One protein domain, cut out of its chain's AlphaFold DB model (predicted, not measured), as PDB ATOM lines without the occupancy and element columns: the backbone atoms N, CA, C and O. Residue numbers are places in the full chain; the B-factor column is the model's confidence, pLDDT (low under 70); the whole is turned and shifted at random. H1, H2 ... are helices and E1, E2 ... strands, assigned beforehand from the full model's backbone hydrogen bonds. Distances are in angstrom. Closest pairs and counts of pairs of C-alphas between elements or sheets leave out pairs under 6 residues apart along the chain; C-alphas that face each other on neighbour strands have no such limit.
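This is residues 10 to 222 of the 298 residues of an uncharacterized protein of Bacteriovorax sp. DB6_IX (UniProt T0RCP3). The domain is a long rod of helices: H2, H3, H4 and H6 run along its length with H4 in the middle, while the shorter H1 and H7 lie at one side. A small hairpin of E1 and E2 caps the end away from the long link between H3 and H4. H1, H2, H3, H4, H6 and H7 make an up-and-down bundle, each running against the one before it in the chain. The printed part has 213 residues, with seven named helices and two named strands in the order H1 H2 E1 E2 H3 H4 H5 H6 H7; the two strands form one antiparallel sheet, and the class is mostly helix. The whole is loose, with a radius of gyration of the C-alphas of 22.1 A and spans of 73 by 34 by 29 A.

H1, residues 10 to 24, and H2, residues 30 to 54, form a helical hairpin; they touch, closest at the C-alphas of Val 20 and Ile 36, 6.4 A apart. E1, residues 62 to 64, and E2, residues 71 to 73, are a hairpin of antiparallel strands, with N 63 and O 72 at 3.0 A and N 72 and O 63 at 2.9 A, within hydrogen-bond range. H3, residues 75 to 109, touches H2 with its residues 88 to 102 alone, opposite ways at a shallow tilt of 22 degrees; the closest C-alphas are those of Ile 49 and Val 92, 5.8 A apart. H4, residues 123 to 158, is the hub and touches H1, H2, H3 and a later helix. H3 and H4 form a helical hairpin, with the closest C-alphas, of Thr 103 and Thr 133, 5.0 A apart. H5, residues 164 to 167, is close to but not clearly touching H4, with the C-alphas of Leu 158 and Ser 167 6.2 A apart. H6, residues 171 to 207, touches H4 opposite ways at a shallow tilt of 25 degrees, closest at the C-alphas of Ile 148 and Tyr 181, 5.4 A apart. H7, residues 213 to 222, only just touches H6, with 3 pairs of C-alphas within 8 A, the closest being those of Arg 206 and Ser 216, 6.8 A apart. H1 and H6 are apart. Every O i to N i+4 pair is within hydrogen-bond range in H2, H3, H4 and H6, against 9 of 11 in H1 and 3 of 6 in H7; H5 is too short for such a pair.

H1 begins at C-alpha 10, (18.064, -23.380, -21.359), and is 21.1 A long; H2 is 36.0 A long. H3 is 51.0 A, H4 51.6 A and H6 53.6 A long, with C-alpha 123 of H4 at (29.928, -49.970, -26.647). H7, 15.4 A long, ends at C-alpha 222, (19.387, -31.357, -31.424).

The two C-alphas farthest apart, of Gly 68 and Asp 116, are 79.3 A apart. The printed part has no cut. The link from H3 to H4, residues 110 to 122, is long, and residues 25 to 30 stand free. The mean pLDDT of the printed part is 81.6; it is under 70 at residues 27, 186, 189 to 190, 192 and 210 to 222.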
ATOM      1  N   ARG A  10      19.190 -22.732 -22.059       82.69
ATOM      2  CA  ARG A  10      18.064 -23.380 -21.359       82.69
ATOM      3  C   ARG A  10      17.545 -24.640 -22.061       82.69
ATOM      4  O   ARG A  10      17.230 -25.606 -21.377       82.69
ATOM      5  N   SER A  11      17.437 -24.623 -23.390       76.94
ATOM      6  CA  SER A  11      16.992 -25.790 -24.164       76.94
ATOM      7  C   SER A  11      18.018 -26.923 -24.135       76.94
ATOM      8  O   SER A  11      17.631 -28.075 -23.982       76.94
ATOM      9  N   ILE A  12      19.311 -26.592 -24.205       83.75
ATOM     10  CA  ILE A  12      20.410 -27.563 -24.151       83.75
ATOM     11  C   ILE A  12      20.480 -28.193 -22.753       83.75
ATOM     12  O   ILE A  12      20.442 -29.414 -22.634       83.75
ATOM     13  N   ASN A  13      20.480 -27.367 -21.699       85.62
ATOM     14  CA  ASN A  13      20.588 -27.813 -20.308       85.62
ATOM     15  C   ASN A  13      19.469 -28.788 -19.926       85.62
ATOM     16  O   ASN A  13      19.732 -29.751 -19.227       85.62
ATOM     17  N   ARG A  14      18.234 -28.579 -20.401       80.12
ATOM     18  CA  ARG A  14      17.113 -29.475 -20.071       80.12
ATOM     19  C   ARG A  14      17.395 -30.928 -20.468       80.12
ATOM     20  O   ARG A  14      17.093 -31.832 -19.702       80.12
ATOM     21  N   ASN A  15      17.959 -31.133 -21.654       80.31
ATOM     22  CA  ASN A  15      18.261 -32.467 -22.169       80.31
ATOM     23  C   ASN A  15      19.594 -32.992 -21.618       80.31
ATOM     24  O   ASN A  15      19.750 -34.190 -21.393       80.31
ATOM     25  N   PHE A  16      20.542 -32.083 -21.379       86.56
ATOM     26  CA  PHE A  16      21.836 -32.406 -20.792       86.56
ATOM     27  C   PHE A  16      21.713 -32.900 -19.350       86.56
ATOM     28  O   PHE A  16      22.359 -33.873 -18.989       86.56
ATOM     29  N   ASP A  17      20.845 -32.283 -18.551       86.81
ATOM     30  CA  ASP A  17      20.660 -32.636 -17.142       86.81
ATOM     31  C   ASP A  17      20.108 -34.062 -16.997       86.81
ATOM     32  O   ASP A  17      20.627 -34.830 -16.196       86.81
ATOM     33  N   GLY A  18      19.163 -34.469 -17.855       82.56
ATOM     34  CA  GLY A  18      18.701 -35.862 -17.899       82.56
ATOM     35  C   GLY A  18      19.783 -36.851 -18.358       82.56
ATOM     36  O   GLY A  18      19.817 -37.995 -17.912       82.56
ATOM     37  N   PHE A  19      20.716 -36.421 -19.219       85.12
ATOM     38  CA  PHE A  19      21.886 -37.237 -19.557       85.12
ATOM     39  C   PHE A  19      22.834 -37.391 -18.358       85.12
ATOM     40  O   PHE A  19      23.274 -38.506 -18.093       85.12
ATOM     41  N   VAL A  20      23.116 -36.326 -17.606       87.19
ATOM     42  CA  VAL A  20      23.961 -36.413 -16.401       87.19
ATOM     43  C   VAL A  20      23.330 -37.332 -15.352       87.19
ATOM     44  O   VAL A  20      23.995 -38.249 -14.883       87.19
ATOM     45  N   GLU A  21      22.031 -37.192 -15.089       84.62
ATOM     46  CA  GLU A  21      21.288 -38.064 -14.163       84.62
ATOM     47  C   GLU A  21      21.372 -39.547 -14.574       84.62
ATOM     48  O   GLU A  21      21.543 -40.441 -13.746       84.62
ATOM     49  N   SER A  22      21.337 -39.837 -15.878       82.56
ATOM     50  CA  SER A  22      21.518 -41.210 -16.365       82.56
ATOM     51  C   SER A  22      22.937 -41.759 -16.147       82.56
ATOM     52  O   SER A  22      23.106 -42.972 -16.024       82.56
ATOM     53  N   LEU A  23      23.970 -40.906 -16.094       83.25
ATOM     54  CA  LEU A  23      25.328 -41.325 -15.730       83.25
ATOM     55  C   LEU A  23      25.419 -41.636 -14.232       83.25
ATOM     56  O   LEU A  23      26.028 -42.637 -13.866       83.25
ATOM     57  N   GLU A  24      24.770 -40.829 -13.391       82.00
ATOM     58  CA  GLU A  24      24.720 -41.007 -11.931       82.00
ATOM     59  C   GLU A  24      23.978 -42.284 -11.515       82.00
ATOM     60  O   GLU A  24      24.376 -42.957 -10.563       82.00
ATOM     61  N   ASN A  25      22.924 -42.643 -12.253       79.56
ATOM     62  CA  ASN A  25      22.124 -43.846 -12.010       79.56
ATOM     63  C   ASN A  25      22.768 -45.139 -12.544       79.56
ATOM     64  O   ASN A  25      22.302 -46.236 -12.227       79.56
ATOM     65  N   ASN A  26      23.833 -45.041 -13.349       71.50
ATOM     66  CA  ASN A  26      24.616 -46.206 -13.759       71.50
ATOM     67  C   ASN A  26      25.507 -46.709 -12.608       71.50
ATOM     68  O   ASN A  26      25.796 -45.994 -11.652       71.50
ATOM     69  N   GLN A  27      25.965 -47.963 -12.689       69.19
ATOM     70  CA  GLN A  27      26.798 -48.575 -11.649       69.19
ATOM     71  C   GLN A  27      28.017 -47.693 -11.315       69.19
ATOM     72  O   GLN A  27      28.785 -47.328 -12.210       69.19
ATOM     73  N   LYS A  28      28.201 -47.359 -10.027       73.56
ATOM     74  CA  LYS A  28      29.321 -46.523  -9.568       73.56
ATOM     75  C   LYS A  28      30.652 -47.135  -9.989       73.56
ATOM     76  O   LYS A  28      30.965 -48.273  -9.639       73.56
ATOM     77  N   SER A  29      31.419 -46.368 -10.748       79.12
ATOM     78  CA  SER A  29      32.753 -46.722 -11.213       79.12
ATOM     79  C   SER A  29      33.560 -45.444 -11.403       79.12
ATOM     80  O   SER A  29      32.991 -44.402 -11.716       79.12
ATOM     81  N   LEU A  30      34.884 -45.547 -11.272       80.56
ATOM     82  CA  LEU A  30      35.789 -44.413 -11.475       80.56
ATOM     83  C   LEU A  30      35.604 -43.766 -12.861       80.56
ATOM     84  O   LEU A  30      35.661 -42.550 -12.991       80.56
ATOM     85  N   ASP A  31      35.342 -44.575 -13.890       81.31
ATOM     86  CA  ASP A  31      35.064 -44.104 -15.252       81.31
ATOM     87  C   ASP A  31      33.770 -43.270 -15.327       81.31
ATOM     88  O   ASP A  31      33.743 -42.220 -15.968       81.31
ATOM     89  N   ASN A  32      32.709 -43.691 -14.631       82.69
ATOM     90  CA  ASN A  32      31.475 -42.905 -14.550       82.69
ATOM     91  C   ASN A  32      31.679 -41.606 -13.763       82.69
ATOM     92  O   ASN A  32      31.194 -40.567 -14.207       82.69
ATOM     93  N   ASP A  33      32.435 -41.634 -12.664       86.00
ATOM     94  CA  ASP A  33      32.727 -40.434 -11.870       86.00
ATOM     95  C   ASP A  33      33.496 -39.388 -12.701       86.00
ATOM     96  O   ASP A  33      33.152 -38.205 -12.691       86.00
ATOM     97  N   ILE A  34      34.470 -39.827 -13.510       88.44
ATOM     98  CA  ILE A  34      35.200 -38.959 -14.449       88.44
ATOM     99  C   ILE A  34      34.246 -38.347 -15.485       88.44
ATOM    100  O   ILE A  34      34.309 -37.148 -15.755       88.44
ATOM    101  N   LYS A  35      33.333 -39.140 -16.062       89.12
ATOM    102  CA  LYS A  35      32.353 -38.645 -17.047       89.12
ATOM    103  C   LYS A  35      31.385 -37.629 -16.453       89.12
ATOM    104  O   LYS A  35      31.074 -36.640 -17.117       89.12
ATOM    105  N   ILE A  36      30.920 -37.863 -15.225       90.69
ATOM    106  CA  ILE A  36      30.062 -36.923 -14.492       90.69
ATOM    107  C   ILE A  36      30.825 -35.617 -14.276       90.69
ATOM    108  O   ILE A  36      30.329 -34.561 -14.669       90.69
ATOM    109  N   GLN A  37      32.067 -35.683 -13.787       91.69
ATOM    110  CA  GLN A  37      32.908 -34.501 -13.595       91.69
ATOM    111  C   GLN A  37      33.111 -33.717 -14.903       91.69
ATOM    112  O   GLN A  37      32.922 -32.501 -14.930       91.69
ATOM    113  N   MET A  38      33.433 -34.402 -16.006       91.19
ATOM    114  CA  MET A  38      33.563 -33.772 -17.326       91.19
ATOM    115  C   MET A  38      32.260 -33.093 -17.769       91.19
ATOM    116  O   MET A  38      32.287 -31.998 -18.333       91.19
ATOM    117  N   ALA A  39      31.112 -33.728 -17.523       92.31
ATOM    118  CA  ALA A  39      29.808 -33.192 -17.890       92.31
ATOM    119  C   ALA A  39      29.426 -31.957 -17.047       92.31
ATOM    120  O   ALA A  39      28.941 -30.952 -17.584       92.31
ATOM    121  N   GLU A  40      29.681 -31.988 -15.742       93.56
ATOM    122  CA  GLU A  40      29.463 -30.855 -14.842       93.56
ATOM    123  C   GLU A  40      30.378 -29.672 -15.168       93.56
ATOM    124  O   GLU A  40      29.925 -28.518 -15.214       93.56
ATOM    125  N   GLU A  41      31.654 -29.950 -15.449       94.50
ATOM    126  CA  GLU A  41      32.612 -28.935 -15.874       94.50
ATOM    127  C   GLU A  41      32.164 -28.302 -17.193       94.50
ATOM    128  O   GLU A  41      32.062 -27.075 -17.281       94.50
ATOM    129  N   LEU A  42      31.768 -29.116 -18.178       94.38
ATOM    130  CA  LEU A  42      31.227 -28.643 -19.451       94.38
ATOM    131  C   LEU A  42      30.063 -27.665 -19.249       94.38
ATOM    132  O   LEU A  42      30.077 -26.551 -19.785       94.38
ATOM    133  N   LYS A  43      29.058 -28.049 -18.451       94.69
ATOM    134  CA  LYS A  43      27.893 -27.194 -18.160       94.69
ATOM    135  C   LYS A  43      28.308 -25.908 -17.453       94.69
ATOM    136  O   LYS A  43      27.785 -24.831 -17.762       94.69
ATOM    137  N   THR A  44      29.243 -25.993 -16.512       95.75
ATOM    138  CA  THR A  44      29.750 -24.837 -15.765       95.75
ATOM    139  C   THR A  44      30.437 -23.841 -16.695       95.75
ATOM    140  O   THR A  44      30.040 -22.668 -16.727       95.75
ATOM    141  N   LYS A  45      31.382 -24.307 -17.517       95.25
ATOM    142  CA  LYS A  45      32.112 -23.491 -18.499       95.25
ATOM    143  C   LYS A  45      31.160 -22.890 -19.534       95.25
ATOM    144  O   LYS A  45      31.176 -21.680 -19.761       95.25
ATOM    145  N   ALA A  46      30.227 -23.681 -20.067       95.81
ATOM    146  CA  ALA A  46      29.231 -23.200 -21.025       95.81
ATOM    147  C   ALA A  46      28.345 -22.083 -20.444       95.81
ATOM    148  O   ALA A  46      28.025 -21.104 -21.126       95.81
ATOM    149  N   ASN A  47      27.962 -22.189 -19.168       95.88
ATOM    150  CA  ASN A  47      27.195 -21.150 -18.482       95.88
ATOM    151  C   ASN A  47      28.033 -19.898 -18.177       95.88
ATOM    152  O   ASN A  47      27.493 -18.788 -18.227       95.88
ATOM    153  N   GLN A  48      29.326 -20.043 -17.876       96.94
ATOM    154  CA  GLN A  48      30.248 -18.912 -17.706       96.94
ATOM    155  C   GLN A  48      30.416 -18.138 -19.019       96.94
ATOM    156  O   GLN A  48      30.197 -16.924 -19.035       96.94
ATOM    157  N   ILE A  49      30.660 -18.828 -20.138       95.62
ATOM    158  CA  ILE A  49      30.746 -18.201 -21.465       95.62
ATOM    159  C   ILE A  49      29.425 -17.513 -21.825       95.62
ATOM    160  O   ILE A  49      29.417 -16.352 -22.232       95.62
ATOM    161  N   ALA A  50      28.277 -18.169 -21.608       95.69
ATOM    162  CA  ALA A  50      26.975 -17.558 -21.878       95.69
ATOM    163  C   ALA A  50      26.752 -16.275 -21.055       95.69
ATOM    164  O   ALA A  50      26.157 -15.313 -21.553       95.69
ATOM    165  N   LYS A  51      27.227 -16.225 -19.801       96.06
ATOM    166  CA  LYS A  51      27.197 -15.002 -18.981       96.06
ATOM    167  C   LYS A  51      28.091 -13.916 -19.581       96.06
ATOM    168  O   LYS A  51      27.612 -12.790 -19.710       96.06
ATOM    169  N   LEU A  52      29.321 -14.244 -19.983       95.88
ATOM    170  CA  LEU A  52      30.247 -13.301 -20.623       95.88
ATOM    171  C   LEU A  52      29.671 -12.731 -21.922       95.88
ATOM    172  O   LEU A  52      29.628 -11.517 -22.088       95.88
ATOM    173  N   ILE A  53      29.138 -13.568 -22.816       95.06
ATOM    174  CA  ILE A  53      28.523 -13.113 -24.078       95.06
ATOM    175  C   ILE A  53      27.320 -12.200 -23.808       95.06
ATOM    176  O   ILE A  53      27.123 -11.171 -24.464       95.06
ATOM    177  N   ASN A  54      26.483 -12.544 -22.828       93.31
ATOM    178  CA  ASN A  54      25.323 -11.723 -22.481       93.31
ATOM    179  C   ASN A  54      25.712 -10.394 -21.814       93.31
ATOM    180  O   ASN A  54      24.967  -9.424 -21.957       93.31
ATOM    181  N   ARG A  55      26.873 -10.336 -21.156       93.56
ATOM    182  CA  ARG A  55      27.443  -9.147 -20.504       93.56
ATOM    183  C   ARG A  55      28.573  -8.502 -21.309       93.56
ATOM    184  O   ARG A  55      29.383  -7.789 -20.729       93.56
ATOM    185  N   ALA A  56      28.616  -8.742 -22.621       94.12
ATOM    186  CA  ALA A  56      29.640  -8.179 -23.488       94.12
ATOM    187  C   ALA A  56      29.756  -6.653 -23.268       94.12
ATOM    188  O   ALA A  56      28.717  -5.971 -23.256       94.12
ATOM    189  N   PRO A  57      30.978  -6.130 -23.045       95.38
ATOM    190  CA  PRO A  57      31.198  -4.711 -22.810       95.38
ATOM    191  C   PRO A  57      30.702  -3.883 -23.995       95.38
ATOM    192  O   PRO A  57      30.489  -4.371 -25.099       95.38
ATOM    193  N   ARG A  58      30.450  -2.597 -23.781       92.56
ATOM    194  CA  ARG A  58      30.066  -1.705 -24.876       92.56
ATOM    195  C   ARG A  58      31.284  -0.900 -25.274       92.56
ATOM    196  O   ARG A  58      31.979  -0.382 -24.413       92.56
ATOM    197  N   LEU A  59      31.490  -0.747 -26.579       89.69
ATOM    198  CA  LEU A  59      32.408   0.262 -27.087       89.69
ATOM    199  C   LEU A  59      31.826   1.633 -26.732       89.69
ATOM    200  O   LEU A  59      30.708   1.943 -27.155       89.69
ATOM    201  N   GLU A  60      32.518   2.435 -25.941       90.56
ATOM    202  CA  GLU A  60      31.997   3.696 -25.414       90.56
ATOM    203  C   GLU A  60      32.934   4.836 -25.765       90.56
ATOM    204  O   GLU A  60      34.118   4.648 -25.982       90.56
ATOM    205  N   THR A  61      32.379   6.031 -25.903       90.00
ATOM    206  CA  THR A  61      33.168   7.241 -26.155       90.00
ATOM    207  C   THR A  61      32.755   8.373 -25.240       90.00
ATOM    208  O   THR A  61      33.372   9.421 -25.289       90.00
ATOM    209  N   TRP A  62      31.711   8.194 -24.429       89.19
ATOM    210  CA  TRP A  62      31.122   9.252 -23.621       89.19
ATOM    211  C   TRP A  62      31.499   9.076 -22.158       89.19
ATOM    212  O   TRP A  62      31.229   8.017 -21.596       89.19
ATOM    213  N   ARG A  63      32.007  10.138 -21.540       89.06
ATOM    214  CA  ARG A  63      32.059  10.286 -20.082       89.06
ATOM    215  C   ARG A  63      31.218  11.471 -19.645       89.06
ATOM    216  O   ARG A  63      30.912  12.356 -20.449       89.06
ATOM    217  N   ASP A  64      30.833  11.468 -18.382       88.25
ATOM    218  CA  ASP A  64      30.213  12.635 -17.769       88.25
ATOM    219  C   ASP A  64      31.281  13.730 -17.631       88.25
ATOM    220  O   ASP A  64      32.465  13.431 -17.452       88.25
ATOM    221  N   ARG A  65      30.889  14.991 -17.821       84.50
ATOM    222  CA  ARG A  65      31.838  16.107 -17.730       84.50
ATOM    223  C   ARG A  65      32.311  16.256 -16.291       84.50
ATOM    224  O   ARG A  65      31.499  16.232 -15.373       84.50
ATOM    225  N   GLU A  66      33.612  16.465 -16.117       79.56
ATOM    226  CA  GLU A  66      34.211  16.693 -14.797       79.56
ATOM    227  C   GLU A  66      33.652  17.966 -14.140       79.56
ATOM    228  O   GLU A  66      33.397  17.992 -12.940       79.56
ATOM    229  N   TYR A  67      33.355  18.988 -14.952       79.06
ATOM    230  CA  TYR A  67      32.759  20.244 -14.507       79.06
ATOM    231  C   TYR A  67      31.480  20.555 -15.301       79.06
ATOM    232  O   TYR A  67      31.522  20.951 -16.469       79.06
ATOM    233  N   GLY A  68      30.326  20.398 -14.645       76.94
ATOM    234  CA  GLY A  68      29.014  20.823 -15.145       76.94
ATOM    235  C   GLY A  68      28.146  19.719 -15.768       76.94
ATOM    236  O   GLY A  68      28.558  18.567 -15.884       76.94
ATOM    237  N   PRO A  69      26.902  20.052 -16.163       79.94
ATOM    238  CA  PRO A  69      25.959  19.076 -16.690       79.94
ATOM    239  C   PRO A  69      26.320  18.631 -18.116       79.94
ATOM    240  O   PRO A  69      26.746  19.423 -18.962       79.94
ATOM    241  N   GLY A  70      26.065  17.355 -18.405       84.81
ATOM    242  CA  GLY A  70      26.184  16.772 -19.739       84.81
ATOM    243  C   GLY A  70      27.318  15.758 -19.873       84.81
ATOM    244  O   GLY A  70      27.984  15.390 -18.909       84.81
ATOM    245  N   ARG A  71      27.510  15.281 -21.105       87.38
ATOM    246  CA  ARG A  71      28.531  14.287 -21.451       87.38
ATOM    247  C   ARG A  71      29.475  14.852 -22.493       87.38
ATOM    248  O   ARG A  71      29.076  15.653 -23.344       87.38
ATOM    249  N   GLU A  72      30.716  14.417 -22.448       86.81
ATOM    250  CA  GLU A  72      31.725  14.734 -23.450       86.81
ATOM    251  C   GLU A  72      32.276  13.463 -24.075       86.81
ATOM    252  O   GLU A  72      32.267  12.397 -23.452       86.81
ATOM    253  N   ARG A  73      32.707  13.564 -25.337       85.75
ATOM    254  CA  ARG A  73      33.361  12.437 -25.990       85.75
ATOM    255  C   ARG A  73      34.858  12.474 -25.720       85.75
ATOM    256  O   ARG A  73      35.474  13.496 -25.999       85.75
ATOM    257  N   SER A  74      35.425  11.362 -25.273       87.44
ATOM    258  CA  SER A  74      36.849  11.225 -24.974       87.44
ATOM    259  C   SER A  74      37.458  10.009 -25.680       87.44
ATOM    260  O   SER A  74      36.809   8.971 -25.838       87.44
ATOM    261  N   VAL A  75      38.710  10.172 -26.114       87.69
ATOM    262  CA  VAL A  75      39.558   9.091 -26.641       87.69
ATOM    263  C   VAL A  75      39.967   8.130 -25.519       87.69
ATOM    264  O   VAL A  75      40.059   6.932 -25.759       87.69
ATOM    265  N   ASP A  76      40.109   8.610 -24.284       88.88
ATOM    266  CA  ASP A  76      40.475   7.763 -23.142       88.88
ATOM    267  C   ASP A  76      39.367   6.752 -22.837       88.88
ATOM    268  O   ASP A  76      39.623   5.561 -22.726       88.88
ATOM    269  N   VAL A  77      38.105   7.200 -22.841       91.94
ATOM    270  CA  VAL A  77      36.933   6.317 -22.669       91.94
ATOM    271  C   VAL A  77      36.853   5.281 -23.789       91.94
ATOM    272  O   VAL A  77      36.490   4.127 -23.555       91.94
ATOM    273  N   TYR A  78      37.202   5.690 -25.012       92.56
ATOM    274  CA  TYR A  78      37.313   4.770 -26.135       92.56
ATOM    275  C   TYR A  78      38.363   3.697 -25.859       92.56
ATOM    276  O   TYR A  78      38.015   2.517 -25.896       92.56
ATOM    277  N   ASN A  79      39.584   4.090 -25.496       92.12
ATOM    278  CA  ASN A  79      40.677   3.172 -25.179       92.12
ATOM    279  C   ASN A  79      40.336   2.230 -24.015       92.12
ATOM    280  O   ASN A  79      40.447   1.019 -24.173       92.12
ATOM    281  N   GLU A  80      39.780   2.741 -22.916       93.94
ATOM    282  CA  GLU A  80      39.310   1.906 -21.801       93.94
ATOM    283  C   GLU A  80      38.265   0.875 -22.242       93.94
ATOM    284  O   GLU A  80      38.240  -0.263 -21.765       93.94
ATOM    285  N   SER A  81      37.355   1.267 -23.139       94.31
ATOM    286  CA  SER A  81      36.352   0.342 -23.662       94.31
ATOM    287  C   SER A  81      36.971  -0.732 -24.561       94.31
ATOM    288  O   SER A  81      36.500  -1.870 -24.528       94.31
ATOM    289  N   LYS A  82      38.045  -0.414 -25.301       94.56
ATOM    290  CA  LYS A  82      38.806  -1.398 -26.087       94.56
ATOM    291  C   LYS A  82      39.467  -2.425 -25.193       94.56
ATOM    292  O   LYS A  82      39.310  -3.614 -25.446       94.56
ATOM    293  N   ASP A  83      40.119  -1.990 -24.123       94.94
ATOM    294  CA  ASP A  83      40.804  -2.905 -23.210       94.94
ATOM    295  C   ASP A  83      39.810  -3.845 -22.526       94.94
ATOM    296  O   ASP A  83      40.012  -5.058 -22.502       94.94
ATOM    297  N   LYS A  84      38.648  -3.324 -22.106       96.94
ATOM    298  CA  LYS A  84      37.539  -4.156 -21.604       96.94
ATOM    299  C   LYS A  84      37.074  -5.179 -22.643       96.94
ATOM    300  O   LYS A  84      36.781  -6.320 -22.284       96.94
ATOM    301  N   ILE A  85      36.978  -4.790 -23.917       95.81
ATOM    302  CA  ILE A  85      36.612  -5.704 -25.009       95.81
ATOM    303  C   ILE A  85      37.711  -6.750 -25.229       95.81
ATOM    304  O   ILE A  85      37.372  -7.924 -25.339       95.81
ATOM    305  N   ARG A  86      38.995  -6.377 -25.232       92.69
ATOM    306  CA  ARG A  86      40.129  -7.306 -25.371       92.69
ATOM    307  C   ARG A  86      40.138  -8.357 -24.267       92.69
ATOM    308  O   ARG A  86      40.178  -9.547 -24.571       92.69
ATOM    309  N   THR A  87      40.005  -7.938 -23.008       95.75
ATOM    310  CA  THR A  87      39.881  -8.865 -21.872       95.75
ATOM    311  C   THR A  87      38.676  -9.784 -22.046       95.75
ATOM    312  O   THR A  87      38.804 -10.996 -21.923       95.75
ATOM    313  N   TRP A  88      37.519  -9.238 -22.430       96.56
ATOM    314  CA  TRP A  88      36.325 -10.045 -22.683       96.56
ATOM    315  C   TRP A  88      36.521 -11.082 -23.804       96.56
ATOM    316  O   TRP A  88      36.096 -12.226 -23.646       96.56
ATOM    317  N   MET A  89      37.164 -10.716 -24.920       91.88
ATOM    318  CA  MET A  89      37.468 -11.648 -26.016       91.88
ATOM    319  C   MET A  89      38.401 -12.768 -25.542       91.88
ATOM    320  O   MET A  89      38.152 -13.940 -25.833       91.88
ATOM    321  N   LEU A  90      39.436 -12.417 -24.771       90.12
ATOM    322  CA  LEU A  90      40.389 -13.369 -24.205       90.12
ATOM    323  C   LEU A  90      39.720 -14.340 -23.222       90.12
ATOM    324  O   LEU A  90      39.920 -15.548 -23.333       90.12
ATOM    325  N   ASP A  91      38.882 -13.842 -22.313       91.94
ATOM    326  CA  ASP A  91      38.167 -14.671 -21.335       91.94
ATOM    327  C   ASP A  91      37.221 -15.664 -22.020       91.94
ATOM    328  O   ASP A  91      37.175 -16.848 -21.668       91.94
ATOM    329  N   VAL A  92      36.477 -15.202 -23.034       92.38
ATOM    330  CA  VAL A  92      35.587 -16.069 -23.819       92.38
ATOM    331  C   VAL A  92      36.396 -17.120 -24.579       92.38
ATOM    332  O   VAL A  92      36.012 -18.292 -24.579       92.38
ATOM    333  N   LYS A  93      37.532 -16.740 -25.171       86.62
ATOM    334  CA  LYS A  93      38.437 -17.666 -25.859       86.62
ATOM    335  C   LYS A  93      38.991 -18.738 -24.918       86.62
ATOM    336  O   LYS A  93      38.903 -19.914 -25.252       86.62
ATOM    337  N   ASN A  94      39.518 -18.360 -23.756       83.94
ATOM    338  CA  ASN A  94      40.122 -19.305 -22.814       83.94
ATOM    339  C   ASN A  94      39.106 -20.353 -22.344       83.94
ATOM    340  O   ASN A  94      39.356 -21.549 -22.443       83.94
ATOM    341  N   LEU A  95      37.904 -19.920 -21.954       86.81
ATOM    342  CA  LEU A  95      36.839 -20.850 -21.569       86.81
ATOM    343  C   LEU A  95      36.353 -21.717 -22.743       86.81
ATOM    344  O   LEU A  95      35.945 -22.858 -22.542       86.81
ATOM    345  N   THR A  96      36.376 -21.190 -23.969       86.06
ATOM    346  CA  THR A  96      36.042 -21.968 -25.172       86.06
ATOM    347  C   THR A  96      37.073 -23.074 -25.409       86.06
ATOM    348  O   THR A  96      36.692 -24.199 -25.730       86.06
ATOM    349  N   MET A  97      38.361 -22.795 -25.173       83.69
ATOM    350  CA  MET A  97      39.428 -23.801 -25.236       83.69
ATOM    351  C   MET A  97      39.272 -24.892 -24.173       83.69
ATOM    352  O   MET A  97      39.490 -26.061 -24.489       83.69
ATOM    353  N   ASP A  98      38.814 -24.554 -22.965       82.25
ATOM    354  CA  ASP A  98      38.504 -25.557 -21.933       82.25
ATOM    355  C   ASP A  98      37.414 -26.534 -22.415       82.25
ATOM    356  O   ASP A  98      37.541 -27.749 -22.268       82.25
ATOM    357  N   ILE A  99      36.355 -26.030 -23.066       86.62
ATOM    358  CA  ILE A  99      35.310 -26.895 -23.642       86.62
ATOM    359  C   ILE A  99      35.870 -27.757 -24.786       86.62
ATOM    360  O   ILE A  99      35.495 -28.928 -24.913       86.62
ATOM    361  N   HIS A 100      36.782 -27.228 -25.607       83.69
ATOM    362  CA  HIS A 100      37.473 -28.032 -26.618       83.69
ATOM    363  C   HIS A 100      38.300 -29.160 -26.000       83.69
ATOM    364  O   HIS A 100      38.238 -30.280 -26.503       83.69
ATOM    365  N   ALA A 101      39.012 -28.902 -24.900       80.50
ATOM    366  CA  ALA A 101      39.765 -29.930 -24.187       80.50
ATOM    367  C   ALA A 101      38.842 -31.049 -23.676       80.50
ATOM    368  O   ALA A 101      39.110 -32.220 -23.929       80.50
ATOM    369  N   ILE A 102      37.694 -30.702 -23.079       81.69
ATOM    370  CA  ILE A 102      36.679 -31.688 -22.662       81.69
ATOM    371  C   ILE A 102      36.167 -32.496 -23.864       81.69
ATOM    372  O   ILE A 102      36.029 -33.715 -23.786       81.69
ATOM    373  N   THR A 103      35.895 -31.825 -24.988       83.25
ATOM    374  CA  THR A 103      35.437 -32.473 -26.232       83.25
ATOM    375  C   THR A 103      36.472 -33.470 -26.752       83.25
ATOM    376  O   THR A 103      36.119 -34.583 -27.142       83.25
ATOM    377  N   TYR A 104      37.747 -33.078 -26.739       79.62
ATOM    378  CA  TYR A 104      38.864 -33.911 -27.167       79.62
ATOM    379  C   TYR A 104      39.041 -35.127 -26.259       79.62
ATOM    380  O   TYR A 104      39.077 -36.249 -26.763       79.62
ATOM    381  N   GLU A 105      39.097 -34.928 -24.941       80.75
ATOM    382  CA  GLU A 105      39.261 -36.024 -23.982       80.75
ATOM    383  C   GLU A 105      38.096 -37.016 -24.066       80.75
ATOM    384  O   GLU A 105      38.316 -38.226 -24.118       80.75
ATOM    385  N   ALA A 106      36.856 -36.530 -24.204       79.81
ATOM    386  CA  ALA A 106      35.694 -37.398 -24.393       79.81
ATOM    387  C   ALA A 106      35.813 -38.209 -25.696       79.81
ATOM    388  O   ALA A 106      35.686 -39.434 -25.686       79.81
ATOM    389  N   GLY A 107      36.118 -37.544 -26.813       77.44
ATOM    390  CA  GLY A 107      36.266 -38.191 -28.117       77.44
ATOM    391  C   GLY A 107      37.412 -39.206 -28.168       77.44
ATOM    392  O   GLY A 107      37.258 -40.279 -28.754       77.44
ATOM    393  N   LYS A 108      38.542 -38.900 -27.525       81.62
ATOM    394  CA  LYS A 108      39.698 -39.795 -27.388       81.62
ATOM    395  C   LYS A 108      39.347 -41.018 -26.547       81.62
ATOM    396  O   LYS A 108      39.598 -42.145 -26.976       81.62
ATOM    397  N   ASN A 109      38.706 -40.811 -25.397       77.88
ATOM    398  CA  ASN A 109      38.306 -41.899 -24.512       77.88
ATOM    399  C   ASN A 109      37.328 -42.855 -25.200       77.88
ATOM    400  O   ASN A 109      37.431 -44.059 -24.994       77.88
ATOM    401  N   SER A 110      36.459 -42.395 -26.109       73.44
ATOM    402  CA  SER A 110      35.595 -43.287 -26.908       73.44
ATOM    403  C   SER A 110      36.341 -44.427 -27.612       73.44
ATOM    404  O   SER A 110      35.758 -45.488 -27.799       73.44
ATOM    405  N   TYR A 111      37.607 -44.245 -28.000       77.06
ATOM    406  CA  TYR A 111      38.363 -45.237 -28.777       77.06
ATOM    407  C   TYR A 111      39.687 -45.636 -28.131       77.06
ATOM    408  O   TYR A 111      40.590 -46.105 -28.817       77.06
ATOM    409  N   ALA A 112      39.805 -45.456 -26.816       78.06
ATOM    410  CA  ALA A 112      40.992 -45.864 -26.085       78.06
ATOM    411  C   ALA A 112      41.203 -47.385 -26.203       78.06
ATOM    412  O   ALA A 112      40.272 -48.175 -26.008       78.06
ATOM    413  N   THR A 113      42.432 -47.789 -26.521       77.81
ATOM    414  CA  THR A 113      42.840 -49.190 -26.672       77.81
ATOM    415  C   THR A 113      43.904 -49.564 -25.647       77.81
ATOM    416  O   THR A 113      44.720 -48.724 -25.270       77.81
ATOM    417  N   SER A 114      43.912 -50.823 -25.211       80.19
ATOM    418  CA  SER A 114      44.999 -51.394 -24.416       80.19
ATOM    419  C   SER A 114      46.276 -51.530 -25.250       80.19
ATOM    420  O   SER A 114      46.241 -51.402 -26.477       80.19
ATOM    421  N   GLU A 115      47.393 -51.845 -24.594       80.25
ATOM    422  CA  GLU A 115      48.666 -52.156 -25.264       80.25
ATOM    423  C   GLU A 115      48.527 -53.325 -26.256       80.25
ATOM    424  O   GLU A 115      49.124 -53.306 -27.327       80.25
ATOM    425  N   ASP A 116      47.631 -54.275 -25.968       81.69
ATOM    426  CA  ASP A 116      47.290 -55.400 -26.852       81.69
ATOM    427  C   ASP A 116      46.345 -55.023 -28.015       81.69
ATOM    428  O   ASP A 116      45.831 -55.896 -28.720       81.69
ATOM    429  N   GLY A 117      46.027 -53.736 -28.189       77.19
ATOM    430  CA  GLY A 117      45.147 -53.233 -29.248       77.19
ATOM    431  C   GLY A 117      43.656 -53.527 -29.046       77.19
ATOM    432  O   GLY A 117      42.860 -53.340 -29.969       77.19
ATOM    433  N   ARG A 118      43.240 -53.984 -27.856       77.81
ATOM    434  CA  ARG A 118      41.822 -54.223 -27.536       77.81
ATOM    435  C   ARG A 118      41.154 -52.934 -27.084       77.81
ATOM    436  O   ARG A 118      41.745 -52.155 -26.350       77.81
ATOM    437  N   MET A 119      39.899 -52.728 -27.474       80.56
ATOM    438  CA  MET A 119      39.107 -51.590 -26.997       80.56
ATOM    439  C   MET A 119      38.940 -51.658 -25.476       80.56
ATOM    440  O   MET A 119      38.482 -52.675 -24.955       80.56
ATOM    441  N   LEU A 120      39.290 -50.573 -24.782       81.88
ATOM    442  CA  LEU A 120      39.131 -50.459 -23.329       81.88
ATOM    443  C   LEU A 120      37.674 -50.208 -22.938       81.88
ATOM    444  O   LEU A 120      37.220 -50.678 -21.901       81.88
ATOM    445  N   ASN A 121      36.938 -49.484 -23.782       80.50
ATOM    446  CA  ASN A 121      35.563 -49.090 -23.506       80.50
ATOM    447  C   ASN A 121      34.545 -50.030 -24.148       80.50
ATOM    448  O   ASN A 121      34.620 -50.355 -25.336       80.50
ATOM    449  N   SER A 122      33.538 -50.412 -23.363       80.88
ATOM    450  CA  SER A 122      32.357 -51.106 -23.871       80.88
ATOM    451  C   SER A 122      31.559 -50.204 -24.825       80.88
ATOM    452  O   SER A 122      31.606 -48.977 -24.704       80.88
ATOM    453  N   PRO A 123      30.742 -50.768 -25.732       80.38
ATOM    454  CA  PRO A 123      29.928 -49.970 -26.647       80.38
ATOM    455  C   PRO A 123      29.025 -48.934 -25.956       80.38
ATOM    456  O   PRO A 123      28.800 -47.864 -26.515       80.38
ATOM    457  N   VAL A 124      28.546 -49.220 -24.740       80.88
ATOM    458  CA  VAL A 124      27.755 -48.279 -23.930       80.88
ATOM    459  C   VAL A 124      28.625 -47.119 -23.436       80.88
ATOM    460  O   VAL A 124      28.234 -45.962 -23.576       80.88
ATOM    461  N   GLN A 125      29.833 -47.402 -22.939       83.56
ATOM    462  CA  GLN A 125      30.783 -46.370 -22.502       83.56
ATOM    463  C   GLN A 125      31.242 -45.480 -23.662       83.56
ATOM    464  O   GLN A 125      31.315 -44.262 -23.511       83.56
ATOM    465  N   MET A 126      31.478 -46.062 -24.842       82.94
ATOM    466  CA  MET A 126      31.758 -45.295 -26.062       82.94
ATOM    467  C   MET A 126      30.604 -44.346 -26.392       82.94
ATOM    468  O   MET A 126      30.817 -43.195 -26.760       82.94
ATOM    469  N   ALA A 127      29.369 -44.825 -26.248       81.38
ATOM    470  CA  ALA A 127      28.188 -44.038 -26.551       81.38
ATOM    471  C   ALA A 127      28.001 -42.868 -25.570       81.38
ATOM    472  O   ALA A 127      27.660 -41.768 -25.998       81.38
ATOM    473  N   GLN A 128      28.290 -43.066 -24.280       85.75
ATOM    474  CA  GLN A 128      28.302 -41.995 -23.274       85.75
ATOM    475  C   GLN A 128      29.344 -40.912 -23.605       85.75
ATOM    476  O   GLN A 128      29.032 -39.723 -23.562       85.75
ATOM    477  N   ASN A 129      30.552 -41.308 -24.008       85.00
ATOM    478  CA  ASN A 129      31.612 -40.375 -24.404       85.00
ATOM    479  C   ASN A 129      31.256 -39.585 -25.677       85.00
ATOM    480  O   ASN A 129      31.454 -38.369 -25.750       85.00
ATOM    481  N   GLU A 130      30.664 -40.246 -26.674       83.50
ATOM    482  CA  GLU A 130      30.154 -39.583 -27.883       83.50
ATOM    483  C   GLU A 130      28.967 -38.649 -27.572       83.50
ATOM    484  O   GLU A 130      28.822 -37.612 -28.217       83.50
ATOM    485  N   MET A 131      28.148 -38.949 -26.555       85.25
ATOM    486  CA  MET A 131      27.102 -38.036 -26.073       85.25
ATOM    487  C   MET A 131      27.691 -36.783 -25.409       85.25
ATOM    488  O   MET A 131      27.249 -35.680 -25.733       85.25
ATOM    489  N   ILE A 132      28.714 -36.917 -24.551       87.81
ATOM    490  CA  ILE A 132      29.446 -35.763 -23.985       87.81
ATOM    491  C   ILE A 132      30.021 -34.913 -25.121       87.81
ATOM    492  O   ILE A 132      29.788 -33.706 -25.164       87.81
ATOM    493  N   THR A 133      30.676 -35.552 -26.095       86.06
ATOM    494  CA  THR A 133      31.219 -34.891 -27.295       86.06
ATOM    495  C   THR A 133      30.135 -34.105 -28.038       86.06
ATOM    496  O   THR A 133      30.313 -32.925 -28.340       86.06
ATOM    497  N   LEU A 134      28.977 -34.722 -28.294       83.38
ATOM    498  CA  LEU A 134      27.865 -34.074 -28.989       83.38
ATOM    499  C   LEU A 134      27.328 -32.855 -28.228       83.38
ATOM    500  O   LEU A 134      27.040 -31.821 -28.838       83.38
ATOM    501  N   TYR A 135      27.183 -32.959 -26.908       85.56
ATOM    502  CA  TYR A 135      26.736 -31.840 -26.087       85.56
ATOM    503  C   TYR A 135      27.766 -30.715 -26.046       85.56
ATOM    504  O   TYR A 135      27.377 -29.554 -26.183       85.56
ATOM    505  N   SER A 136      29.060 -31.029 -25.958       86.50
ATOM    506  CA  SER A 136      30.120 -30.023 -26.042       86.50
ATOM    507  C   SER A 136      30.076 -29.267 -27.363       86.50
ATOM    508  O   SER A 136      30.044 -28.037 -27.365       86.50
ATOM    509  N   LEU A 137      29.960 -29.984 -28.484       84.06
ATOM    510  CA  LEU A 137      29.807 -29.391 -29.815       84.06
ATOM    511  C   LEU A 137      28.545 -28.524 -29.906       84.06
ATOM    512  O   LEU A 137      28.582 -27.418 -30.438       84.06
ATOM    513  N   THR A 138      27.435 -28.971 -29.316       83.56
ATOM    514  CA  THR A 138      26.183 -28.200 -29.267       83.56
ATOM    515  C   THR A 138      26.346 -26.899 -28.471       83.56
ATOM    516  O   THR A 138      25.903 -25.839 -28.927       83.56
ATOM    517  N   TYR A 139      26.998 -26.943 -27.303       88.31
ATOM    518  CA  TYR A 139      27.299 -25.743 -26.519       88.31
ATOM    519  C   TYR A 139      28.222 -24.803 -27.283       88.31
ATOM    520  O   TYR A 139      27.872 -23.635 -27.452       88.31
ATOM    521  N   LEU A 140      29.354 -25.304 -27.789       86.81
ATOM    522  CA  LEU A 140      30.300 -24.517 -28.581       86.81
ATOM    523  C   LEU A 140      29.589 -23.831 -29.742       86.81
ATOM    524  O   LEU A 140      29.772 -22.632 -29.954       86.81
ATOM    525  N   ARG A 141      28.700 -24.543 -30.442       84.44
ATOM    526  CA  ARG A 141      27.938 -23.982 -31.555       84.44
ATOM    527  C   ARG A 141      27.052 -22.815 -31.132       84.44
ATOM    528  O   ARG A 141      27.091 -21.757 -31.760       84.44
ATOM    529  N   ASN A 142      26.263 -23.001 -30.074       86.62
ATOM    530  CA  ASN A 142      25.348 -21.986 -29.547       86.62
ATOM    531  C   ASN A 142      26.097 -20.746 -29.034       86.62
ATOM    532  O   ASN A 142      25.701 -19.608 -29.291       86.62
ATOM    533  N   LEU A 143      27.202 -20.964 -28.322       91.50
ATOM    534  CA  LEU A 143      28.036 -19.899 -27.770       91.50
ATOM    535  C   LEU A 143      28.742 -19.127 -28.888       91.50
ATOM    536  O   LEU A 143      28.744 -17.897 -28.865       91.50
ATOM    537  N   SER A 144      29.231 -19.824 -29.914       85.25
ATOM    538  CA  SER A 144      29.848 -19.198 -31.088       85.25
ATOM    539  C   SER A 144      28.896 -18.260 -31.807       85.25
ATOM    540  O   SER A 144      29.269 -17.128 -32.104       85.25
ATOM    541  N   GLU A 145      27.638 -18.665 -32.018       83.62
ATOM    542  CA  GLU A 145      26.640 -17.776 -32.627       83.62
ATOM    543  C   GLU A 145      26.438 -16.493 -31.820       83.62
ATOM    544  O   GLU A 145      26.287 -15.400 -32.379       83.62
ATOM    545  N   GLY A 146      26.411 -16.628 -30.495       86.25
ATOM    546  CA  GLY A 146      26.302 -15.501 -29.588       86.25
ATOM    547  C   GLY A 146      27.489 -14.558 -29.676       86.25
ATOM    548  O   GLY A 146      27.303 -13.343 -29.766       86.25
ATOM    549  N   TYR A 147      28.695 -15.123 -29.678       89.00
ATOM    550  CA  TYR A 147      29.939 -14.377 -29.803       89.00
ATOM    551  C   TYR A 147      30.003 -13.621 -31.133       89.00
ATOM    552  O   TYR A 147      30.137 -12.402 -31.132       89.00
ATOM    553  N   ILE A 148      29.758 -14.312 -32.250       83.44
ATOM    554  CA  ILE A 148      29.662 -13.737 -33.602       83.44
ATOM    555  C   ILE A 148      28.687 -12.558 -33.629       83.44
ATOM    556  O   ILE A 148      29.002 -11.498 -34.169       83.44
ATOM    557  N   THR A 149      27.517 -12.704 -32.998       82.94
ATOM    558  CA  THR A 149      26.515 -11.628 -32.926       82.94
ATOM    559  C   THR A 149      27.051 -10.395 -32.186       82.94
ATOM    560  O   THR A 149      26.769  -9.263 -32.586       82.94
ATOM    561  N   ARG A 150      27.828 -10.586 -31.111       86.69
ATOM    562  CA  ARG A 150      28.467  -9.485 -30.371       86.69
ATOM    563  C   ARG A 150      29.588  -8.836 -31.173       86.69
ATOM    564  O   ARG A 150      29.584  -7.613 -31.299       86.69
ATOM    565  N   SER A 151      30.472  -9.637 -31.758       83.44
ATOM    566  CA  SER A 151      31.603  -9.152 -32.551       83.44
ATOM    567  C   SER A 151      31.138  -8.378 -33.782       83.44
ATOM    568  O   SER A 151      31.622  -7.276 -34.021       83.44
ATOM    569  N   LEU A 152      30.094  -8.847 -34.477       79.25
ATOM    570  CA  LEU A 152      29.463  -8.095 -35.568       79.25
ATOM    571  C   LEU A 152      28.928  -6.733 -35.095       79.25
ATOM    572  O   LEU A 152      29.025  -5.733 -35.802       79.25
ATOM    573  N   GLY A 153      28.388  -6.673 -33.874       78.94
ATOM    574  CA  GLY A 153      27.972  -5.424 -33.242       78.94
ATOM    575  C   GLY A 153      29.122  -4.429 -33.055       78.94
ATOM    576  O   GLY A 153      28.930  -3.235 -33.299       78.94
ATOM    577  N   TYR A 154      30.311  -4.896 -32.665       84.19
ATOM    578  CA  TYR A 154      31.503  -4.049 -32.564       84.19
ATOM    579  C   TYR A 154      32.011  -3.609 -33.932       84.19
ATOM    580  O   TYR A 154      32.228  -2.416 -34.122       84.19
ATOM    581  N   ILE A 155      32.121  -4.536 -34.886       77.75
ATOM    582  CA  ILE A 155      32.572  -4.261 -36.257       77.75
ATOM    583  C   ILE A 155      31.705  -3.165 -36.891       77.75
ATOM    584  O   ILE A 155      32.211  -2.124 -37.309       77.75
ATOM    585  N   ASN A 156      30.378  -3.328 -36.846       74.50
ATOM    586  CA  ASN A 156      29.435  -2.335 -37.369       74.50
ATOM    587  C   ASN A 156      29.567  -0.974 -36.676       74.50
ATOM    588  O   ASN A 156      29.387   0.078 -37.294       74.50
ATOM    589  N   LYS A 157      29.869  -0.970 -35.375       81.00
ATOM    590  CA  LYS A 157      30.035   0.267 -34.613       81.00
ATOM    591  C   LYS A 157      31.343   0.976 -34.959       81.00
ATOM    592  O   LYS A 157      31.311   2.194 -35.144       81.00
ATOM    593  N   LEU A 158      32.444   0.238 -35.087       78.25
ATOM    594  CA  LEU A 158      33.759   0.749 -35.488       78.25
ATOM    595  C   LEU A 158      33.743   1.325 -36.909       78.25
ATOM    596  O   LEU A 158      34.372   2.356 -37.141       78.25
ATOM    597  N   ALA A 159      32.963   0.723 -37.815       74.06
ATOM    598  CA  ALA A 159      32.749   1.199 -39.185       74.06
ATOM    599  C   ALA A 159      31.783   2.401 -39.287       74.06
ATOM    600  O   ALA A 159      31.633   3.011 -40.345       74.06
ATOM    601  N   SER A 160      31.089   2.764 -38.202       77.38
ATOM    602  CA  SER A 160      30.085   3.828 -38.254       77.38
ATOM    603  C   SER A 160      30.713   5.223 -38.376       77.38
ATOM    604  O   SER A 160      31.670   5.558 -37.676       77.38
ATOM    605  N   LYS A 161      30.075   6.112 -39.156       76.88
ATOM    606  CA  LYS A 161      30.459   7.539 -39.266       76.88
ATOM    607  C   LYS A 161      30.614   8.228 -37.905       76.88
ATOM    608  O   LYS A 161      31.426   9.128 -37.740       76.88
ATOM    609  N   LYS A 162      29.830   7.808 -36.905       80.62
ATOM    610  CA  LYS A 162      29.878   8.382 -35.553       80.62
ATOM    611  C   LYS A 162      31.183   8.052 -34.826       80.62
ATOM    612  O   LYS A 162      31.590   8.869 -34.001       80.62
ATOM    613  N   MET A 163      31.783   6.889 -35.094       81.75
ATOM    614  CA  MET A 163      33.019   6.427 -34.454       81.75
ATOM    615  C   MET A 163      34.282   6.757 -35.242       81.75
ATOM    616  O   MET A 163      35.337   6.761 -34.625       81.75
ATOM    617  N   GLN A 164      34.190   7.127 -36.526       78.19
ATOM    618  CA  GLN A 164      35.359   7.452 -37.362       78.19
ATOM    619  C   GLN A 164      36.350   8.419 -36.699       78.19
ATOM    620  O   GLN A 164      37.549   8.204 -36.796       78.19
ATOM    621  N   LYS A 165      35.882   9.435 -35.960       81.50
ATOM    622  CA  LYS A 165      36.772  10.377 -35.250       81.50
ATOM    623  C   LYS A 165      37.704   9.696 -34.225       81.50
ATOM    624  O   LYS A 165      38.743  10.253 -33.902       81.50
ATOM    625  N   PHE A 166      37.321   8.530 -33.707       82.38
ATOM    626  CA  PHE A 166      38.069   7.756 -32.709       82.38
ATOM    627  C   PHE A 166      38.757   6.541 -33.335       82.38
ATOM    628  O   PHE A 166      39.887   6.238 -32.984       82.38
ATOM    629  N   SER A 167      38.088   5.869 -34.278       78.31
ATOM    630  CA  SER A 167      38.554   4.610 -34.862       78.31
ATOM    631  C   SER A 167      39.332   4.764 -36.170       78.31
ATOM    632  O   SER A 167      39.816   3.756 -36.671       78.31
ATOM    633  N   ALA A 168      39.447   5.961 -36.767       71.19
ATOM    634  CA  ALA A 168      40.034   6.136 -38.107       71.19
ATOM    635  C   ALA A 168      41.402   5.458 -38.263       71.19
ATOM    636  O   ALA A 168      41.575   4.726 -39.229       71.19
ATOM    637  N   ASN A 169      42.286   5.611 -37.275       75.62
ATOM    638  CA  ASN A 169      43.650   5.073 -37.296       75.62
ATOM    639  C   ASN A 169      43.830   3.855 -36.374       75.62
ATOM    640  O   ASN A 169      44.952   3.499 -36.035       75.62
ATOM    641  N   ASP A 170      42.735   3.252 -35.910       78.38
ATOM    642  CA  ASP A 170      42.765   2.124 -34.974       78.38
ATOM    643  C   ASP A 170      42.573   0.795 -35.707       78.38
ATOM    644  O   ASP A 170      41.631   0.038 -35.457       78.38
ATOM    645  N   ASP A 171      43.414   0.572 -36.712       74.19
ATOM    646  CA  ASP A 171      43.307  -0.595 -37.584       74.19
ATOM    647  C   ASP A 171      43.689  -1.888 -36.860       74.19
ATOM    648  O   ASP A 171      43.077  -2.919 -37.119       74.19
ATOM    649  N   GLU A 172      44.589  -1.812 -35.875       77.75
ATOM    650  CA  GLU A 172      44.959  -2.935 -35.007       77.75
ATOM    651  C   GLU A 172      43.737  -3.493 -34.261       77.75
ATOM    652  O   GLU A 172      43.387  -4.662 -34.415       77.75
ATOM    653  N   PHE A 173      43.003  -2.654 -33.521       81.25
ATOM    654  CA  PHE A 173      41.838  -3.131 -32.771       81.25
ATOM    655  C   PHE A 173      40.688  -3.584 -33.685       81.25
ATOM    656  O   PHE A 173      39.964  -4.530 -33.359       81.25
ATOM    657  N   LYS A 174      40.495  -2.935 -34.844       75.56
ATOM    658  CA  LYS A 174      39.520  -3.406 -35.847       75.56
ATOM    659  C   LYS A 174      39.876  -4.805 -36.342       75.56
ATOM    660  O   LYS A 174      38.976  -5.642 -36.449       75.56
ATOM    661  N   LEU A 175      41.155  -5.037 -36.638       75.94
ATOM    662  CA  LEU A 175      41.659  -6.321 -37.103       75.94
ATOM    663  C   LEU A 175      41.472  -7.394 -36.029       75.94
ATOM    664  O   LEU A 175      40.861  -8.412 -36.328       75.94
ATOM    665  N   GLU A 176      41.840  -7.134 -34.771       78.75
ATOM    666  CA  GLU A 176      41.651  -8.085 -33.660       78.75
ATOM    667  C   GLU A 176      40.191  -8.554 -33.521       78.75
ATOM    668  O   GLU A 176      39.901  -9.751 -33.422       78.75
ATOM    669  N   VAL A 177      39.236  -7.616 -33.523       76.62
ATOM    670  CA  VAL A 177      37.804  -7.943 -33.410       76.62
ATOM    671  C   VAL A 177      37.337  -8.761 -34.618       76.62
ATOM    672  O   VAL A 177      36.508  -9.669 -34.477       76.62
ATOM    673  N   MET A 178      37.860  -8.446 -35.803       73.81
ATOM    674  CA  MET A 178      37.545  -9.150 -37.039       73.81
ATOM    675  C   MET A 178      38.131 -10.567 -37.052       73.81
ATOM    676  O   MET A 178      37.395 -11.515 -37.315       73.81
ATOM    677  N   GLU A 179      39.398 -10.745 -36.685       75.06
ATOM    678  CA  GLU A 179      40.054 -12.050 -36.534       75.06
ATOM    679  C   GLU A 179      39.282 -12.955 -35.582       75.06
ATOM    680  O   GLU A 179      38.985 -14.103 -35.914       75.06
ATOM    681  N   GLN A 180      38.859 -12.422 -34.435       75.19
ATOM    682  CA  GLN A 180      38.046 -13.186 -33.495       75.19
ATOM    683  C   GLN A 180      36.671 -13.542 -34.070       75.19
ATOM    684  O   GLN A 180      36.217 -14.674 -33.925       75.19
ATOM    685  N   TYR A 181      35.987 -12.618 -34.748       77.19
ATOM    686  CA  TYR A 181      34.731 -12.937 -35.436       77.19
ATOM    687  C   TYR A 181      34.913 -14.101 -36.430       77.19
ATOM    688  O   TYR A 181      34.092 -15.022 -36.479       77.19
ATOM    689  N   MET A 182      36.007 -14.079 -37.190       70.00
ATOM    690  CA  MET A 182      36.310 -15.049 -38.244       70.00
ATOM    691  C   MET A 182      36.705 -16.410 -37.676       70.00
ATOM    692  O   MET A 182      36.193 -17.428 -38.139       70.00
ATOM    693  N   ALA A 183      37.518 -16.430 -36.618       73.81
ATOM    694  CA  ALA A 183      37.877 -17.649 -35.904       73.81
ATOM    695  C   ALA A 183      36.629 -18.402 -35.419       73.81
ATOM    696  O   ALA A 183      36.489 -19.596 -35.672       73.81
ATOM    697  N   TYR A 184      35.665 -17.701 -34.808       76.75
ATOM    698  CA  TYR A 184      34.423 -18.334 -34.354       76.75
ATOM    699  C   TYR A 184      33.519 -18.769 -35.515       76.75
ATOM    700  O   TYR A 184      32.858 -19.798 -35.409       76.75
ATOM    701  N   MET A 185      33.503 -18.047 -36.641       71.62
ATOM    702  CA  MET A 185      32.795 -18.494 -37.852       71.62
ATOM    703  C   MET A 185      33.386 -19.795 -38.413       71.62
ATOM    704  O   MET A 185      32.634 -20.730 -38.698       71.62
ATOM    705  N   GLY A 186      34.716 -19.876 -38.533       64.12
ATOM    706  CA  GLY A 186      35.419 -21.089 -38.963       64.12
ATOM    707  C   GLY A 186      35.189 -22.252 -37.997       64.12
ATOM    708  O   GLY A 186      34.833 -23.354 -38.416       64.12
ATOM    709  N   MET A 187      35.261 -21.977 -36.694       72.94
ATOM    710  CA  MET A 187      34.969 -22.949 -35.644       72.94
ATOM    711  C   MET A 187      33.555 -23.528 -35.777       72.94
ATOM    712  O   MET A 187      33.382 -24.737 -35.664       72.94
ATOM    713  N   MET A 188      32.539 -22.713 -36.097       72.88
ATOM    714  CA  MET A 188      31.174 -23.216 -36.309       72.88
ATOM    715  C   MET A 188      31.059 -24.201 -37.477       72.88
ATOM    716  O   MET A 188      30.292 -25.156 -37.364       72.88
ATOM    717  N   LYS A 189      31.804 -23.998 -38.573       69.25
ATOM    718  CA  LYS A 189      31.825 -24.926 -39.720       69.25
ATOM    719  C   LYS A 189      32.366 -26.293 -39.294       69.25
ATOM    720  O   LYS A 189      31.719 -27.306 -39.548       69.25
ATOM    721  N   ILE A 190      33.493 -26.304 -38.581       69.25
ATOM    722  CA  ILE A 190      34.115 -27.533 -38.059       69.25
ATOM    723  C   ILE A 190      33.180 -28.226 -37.061       69.25
ATOM    724  O   ILE A 190      32.922 -29.423 -37.179       69.25
ATOM    725  N   ILE A 191      32.597 -27.466 -36.127       73.38
ATOM    726  CA  ILE A 191      31.631 -27.991 -35.155       73.38
ATOM    727  C   ILE A 191      30.442 -28.656 -35.861       73.38
ATOM    728  O   ILE A 191      30.027 -29.740 -35.455       73.38
ATOM    729  N   ASP A 192      29.896 -28.038 -36.913       69.88
ATOM    730  CA  ASP A 192      28.762 -28.590 -37.663       69.88
ATOM    731  C   ASP A 192      29.129 -29.918 -38.359       69.88
ATOM    732  O   ASP A 192      28.320 -30.855 -38.401       69.88
ATOM    733  N   GLU A 193      30.355 -30.035 -38.875       72.06
ATOM    734  CA  GLU A 193      30.869 -31.266 -39.486       72.06
ATOM    735  C   GLU A 193      31.110 -32.378 -38.462       72.06
ATOM    736  O   GLU A 193      30.661 -33.514 -38.661       72.06
ATOM    737  N   ASP A 194      31.771 -32.068 -37.351       71.44
ATOM    738  CA  ASP A 194      32.075 -33.048 -36.310       71.44
ATOM    739  C   ASP A 194      30.815 -33.492 -35.573       71.44
ATOM    740  O   ASP A 194      30.625 -34.693 -35.353       71.44
ATOM    741  N   ALA A 195      29.869 -32.580 -35.332       73.88
ATOM    742  CA  ALA A 195      28.560 -32.935 -34.799       73.88
ATOM    743  C   ALA A 195      27.853 -33.915 -35.741       73.88
ATOM    744  O   ALA A 195      27.326 -34.934 -35.294       73.88
ATOM    745  N   LYS A 196      27.896 -33.688 -37.062       71.69
ATOM    746  CA  LYS A 196      27.322 -34.617 -38.051       71.69
ATOM    747  C   LYS A 196      27.990 -35.999 -38.010       71.69
ATOM    748  O   LYS A 196      27.285 -37.011 -38.123       71.69
ATOM    749  N   LYS A 197      29.317 -36.072 -37.840       73.94
ATOM    750  CA  LYS A 197      30.051 -37.346 -37.695       73.94
ATOM    751  C   LYS A 197      29.645 -38.072 -36.409       73.94
ATOM    752  O   LYS A 197      29.240 -39.233 -36.483       73.94
ATOM    753  N   THR A 198      29.671 -37.391 -35.264       73.19
ATOM    754  CA  THR A 198      29.259 -37.941 -33.959       73.19
ATOM    755  C   THR A 198      27.808 -38.411 -33.976       73.19
ATOM    756  O   THR A 198      27.511 -39.541 -33.593       73.19
ATOM    757  N   LEU A 199      26.897 -37.627 -34.555       70.81
ATOM    758  CA  LEU A 199      25.491 -38.007 -34.725       70.81
ATOM    759  C   LEU A 199      25.326 -39.255 -35.594       70.81
ATOM    760  O   LEU A 199      24.484 -40.106 -35.309       70.81
ATOM    761  N   THR A 200      26.146 -39.406 -36.636       71.88
ATOM    762  CA  THR A 200      26.142 -40.612 -37.476       71.88
ATOM    763  C   THR A 200      26.587 -41.842 -36.684       71.88
ATOM    764  O   THR A 200      25.977 -42.907 -36.821       71.88
ATOM    765  N   LYS A 201      27.610 -41.714 -35.828       75.94
ATOM    766  CA  LYS A 201      28.068 -42.797 -34.943       75.94
ATOM    767  C   LYS A 201      26.993 -43.179 -33.925       75.94
ATOM    768  O   LYS A 201      26.629 -44.351 -33.852       75.94
ATOM    769  N   LEU A 202      26.430 -42.199 -33.219       71.31
ATOM    770  CA  LEU A 202      25.365 -42.415 -32.238       71.31
ATOM    771  C   LEU A 202      24.125 -43.042 -32.887       71.31
ATOM    772  O   LEU A 202      23.577 -44.007 -32.364       71.31
ATOM    773  N   LYS A 203      23.729 -42.595 -34.086       74.00
ATOM    774  CA  LYS A 203      22.638 -43.228 -34.843       74.00
ATOM    775  C   LYS A 203      22.925 -44.704 -35.138       74.00
ATOM    776  O   LYS A 203      22.056 -45.540 -34.921       74.00
ATOM    777  N   ARG A 204      24.143 -45.047 -35.576       75.69
ATOM    778  CA  ARG A 204      24.541 -46.451 -35.800       75.69
ATOM    779  C   ARG A 204      24.489 -47.274 -34.511       75.69
ATOM    780  O   ARG A 204      24.078 -48.429 -34.558       75.69
ATOM    781  N   MET A 205      24.891 -46.702 -33.375       76.75
ATOM    782  CA  MET A 205      24.807 -47.367 -32.066       76.75
ATOM    783  C   MET A 205      23.347 -47.588 -31.638       76.75
ATOM    784  O   MET A 205      23.001 -48.677 -31.183       76.75
ATOM    785  N   ARG A 206      22.469 -46.602 -31.863       76.00
ATOM    786  CA  ARG A 206      21.019 -46.718 -31.636       76.00
ATOM    787  C   ARG A 206      20.409 -47.826 -32.485       76.00
ATOM    788  O   ARG A 206      19.699 -48.671 -31.957       76.00
ATOM    789  N   ASP A 207      20.696 -47.833 -33.785       75.12
ATOM    790  CA  ASP A 207      20.129 -48.808 -34.725       75.12
ATOM    791  C   ASP A 207      20.568 -50.246 -34.377       75.12
ATOM    792  O   ASP A 207      19.845 -51.204 -34.641       75.12
ATOM    793  N   LYS A 208      21.714 -50.394 -33.697       77.69
ATOM    794  CA  LYS A 208      22.214 -51.656 -33.126       77.69
ATOM    795  C   LYS A 208      21.716 -51.958 -31.703       77.69
ATOM    796  O   LYS A 208      22.195 -52.914 -31.103       77.69
ATOM    797  N   LYS A 209      20.779 -51.171 -31.157       72.56
ATOM    798  CA  LYS A 209      20.228 -51.294 -29.790       72.56
ATOM    799  C   LYS A 209      21.282 -51.203 -28.672       72.56
ATOM    800  O   LYS A 209      21.128 -51.816 -27.624       72.56
ATOM    801  N   ILE A 210      22.350 -50.439 -28.902       69.94
ATOM    802  CA  ILE A 210      23.416 -50.190 -27.913       69.94
ATOM    803  C   ILE A 210      23.049 -49.007 -27.003       69.94
ATOM    804  O   ILE A 210      23.430 -48.976 -25.839       69.94
ATOM    805  N   LEU A 211      22.318 -48.025 -27.540       65.31
ATOM    806  CA  LEU A 211      21.895 -46.837 -26.803       65.31
ATOM    807  C   LEU A 211      20.574 -47.083 -26.056       65.31
ATOM    808  O   LEU A 211      19.616 -47.541 -26.687       65.31
ATOM    809  N   PRO A 212      20.479 -46.692 -24.772       63.91
ATOM    810  CA  PRO A 212      19.204 -46.473 -24.098       63.91
ATOM    811  C   PRO A 212      18.250 -45.595 -24.924       63.91
ATOM    812  O   PRO A 212      18.673 -44.642 -25.588       63.91
ATOM    813  N   ILE A 213      16.951 -45.911 -24.879       59.84
ATOM    814  CA  ILE A 213      15.902 -45.235 -25.668       59.84
ATOM    815  C   ILE A 213      15.881 -43.723 -25.384       59.84
ATOM    816  O   ILE A 213      15.760 -42.924 -26.314       59.84
ATOM    817  N   GLU A 214      16.117 -43.335 -24.133       60.66
ATOM    818  CA  GLU A 214      16.151 -41.949 -23.641       60.66
ATOM    819  C   GLU A 214      17.196 -41.067 -24.354       60.66
ATOM    820  O   GLU A 214      16.985 -39.870 -24.560       60.66
ATOM    821  N   TYR A 215      18.308 -41.640 -24.830       62.41
ATOM    822  CA  TYR A 215      19.313 -40.890 -25.594       62.41
ATOM    823  C   TYR A 215      18.889 -40.640 -27.047       62.41
ATOM    824  O   TYR A 215      19.324 -39.672 -27.673       62.41
ATOM    825  N   SER A 216      18.011 -41.483 -27.597       52.03
ATOM    826  CA  SER A 216      17.619 -41.438 -29.010       52.03
ATOM    827  C   SER A 216      16.692 -40.264 -29.366       52.03
ATOM    828  O   SER A 216      16.780 -39.715 -30.473       52.03
ATOM    829  N   GLU A 217      15.853 -39.830 -28.421       54.28
ATOM    830  CA  GLU A 217      14.924 -38.702 -28.584       54.28
ATOM    831  C   GLU A 217      15.648 -37.347 -28.488       54.28
ATOM    832  O   GLU A 217      15.403 -36.439 -29.292       54.28
ATOM    833  N   ASN A 218      16.638 -37.247 -27.595       58.47
ATOM    834  CA  ASN A 218      17.490 -36.062 -27.439       58.47
ATOM    835  C   ASN A 218      18.325 -35.766 -28.698       58.47
ATOM    836  O   ASN A 218      18.404 -34.618 -29.145       58.47
ATOM    837  N   ILE A 219      18.872 -36.807 -29.333       55.38
ATOM    838  CA  ILE A 219      19.673 -36.711 -30.568       55.38
ATOM    839  C   ILE A 219      18.871 -36.102 -31.733       55.38
ATOM    840  O   ILE A 219      19.380 -35.265 -32.482       55.38
ATOM    841  N   SER A 220      17.606 -36.500 -31.891       50.47
ATOM    842  CA  SER A 220      16.755 -36.082 -33.018       50.47
ATOM    843  C   SER A 220      16.319 -34.614 -32.919       50.47
ATOM    844  O   SER A 220      16.176 -33.931 -33.938       50.47
ATOM    845  N   THR A 221      16.159 -34.114 -31.693       56.72
ATOM    846  CA  THR A 221      15.778 -32.721 -31.412       56.72
ATOM    847  C   THR A 221      16.949 -31.764 -31.650       56.72
ATOM    848  O   THR A 221      16.792 -30.765 -32.357       56.72
ATOM    849  N   LEU A 222      18.154 -32.122 -31.182       55.62
ATOM    850  CA  LEU A 222      19.387 -31.357 -31.424       55.62
ATOM    851  C   LEU A 222      19.704 -31.205 -32.929       55.62
ATOM    852  O   LEU A 222      20.196 -30.166 -33.369       55.62
TER     853      LEU A 222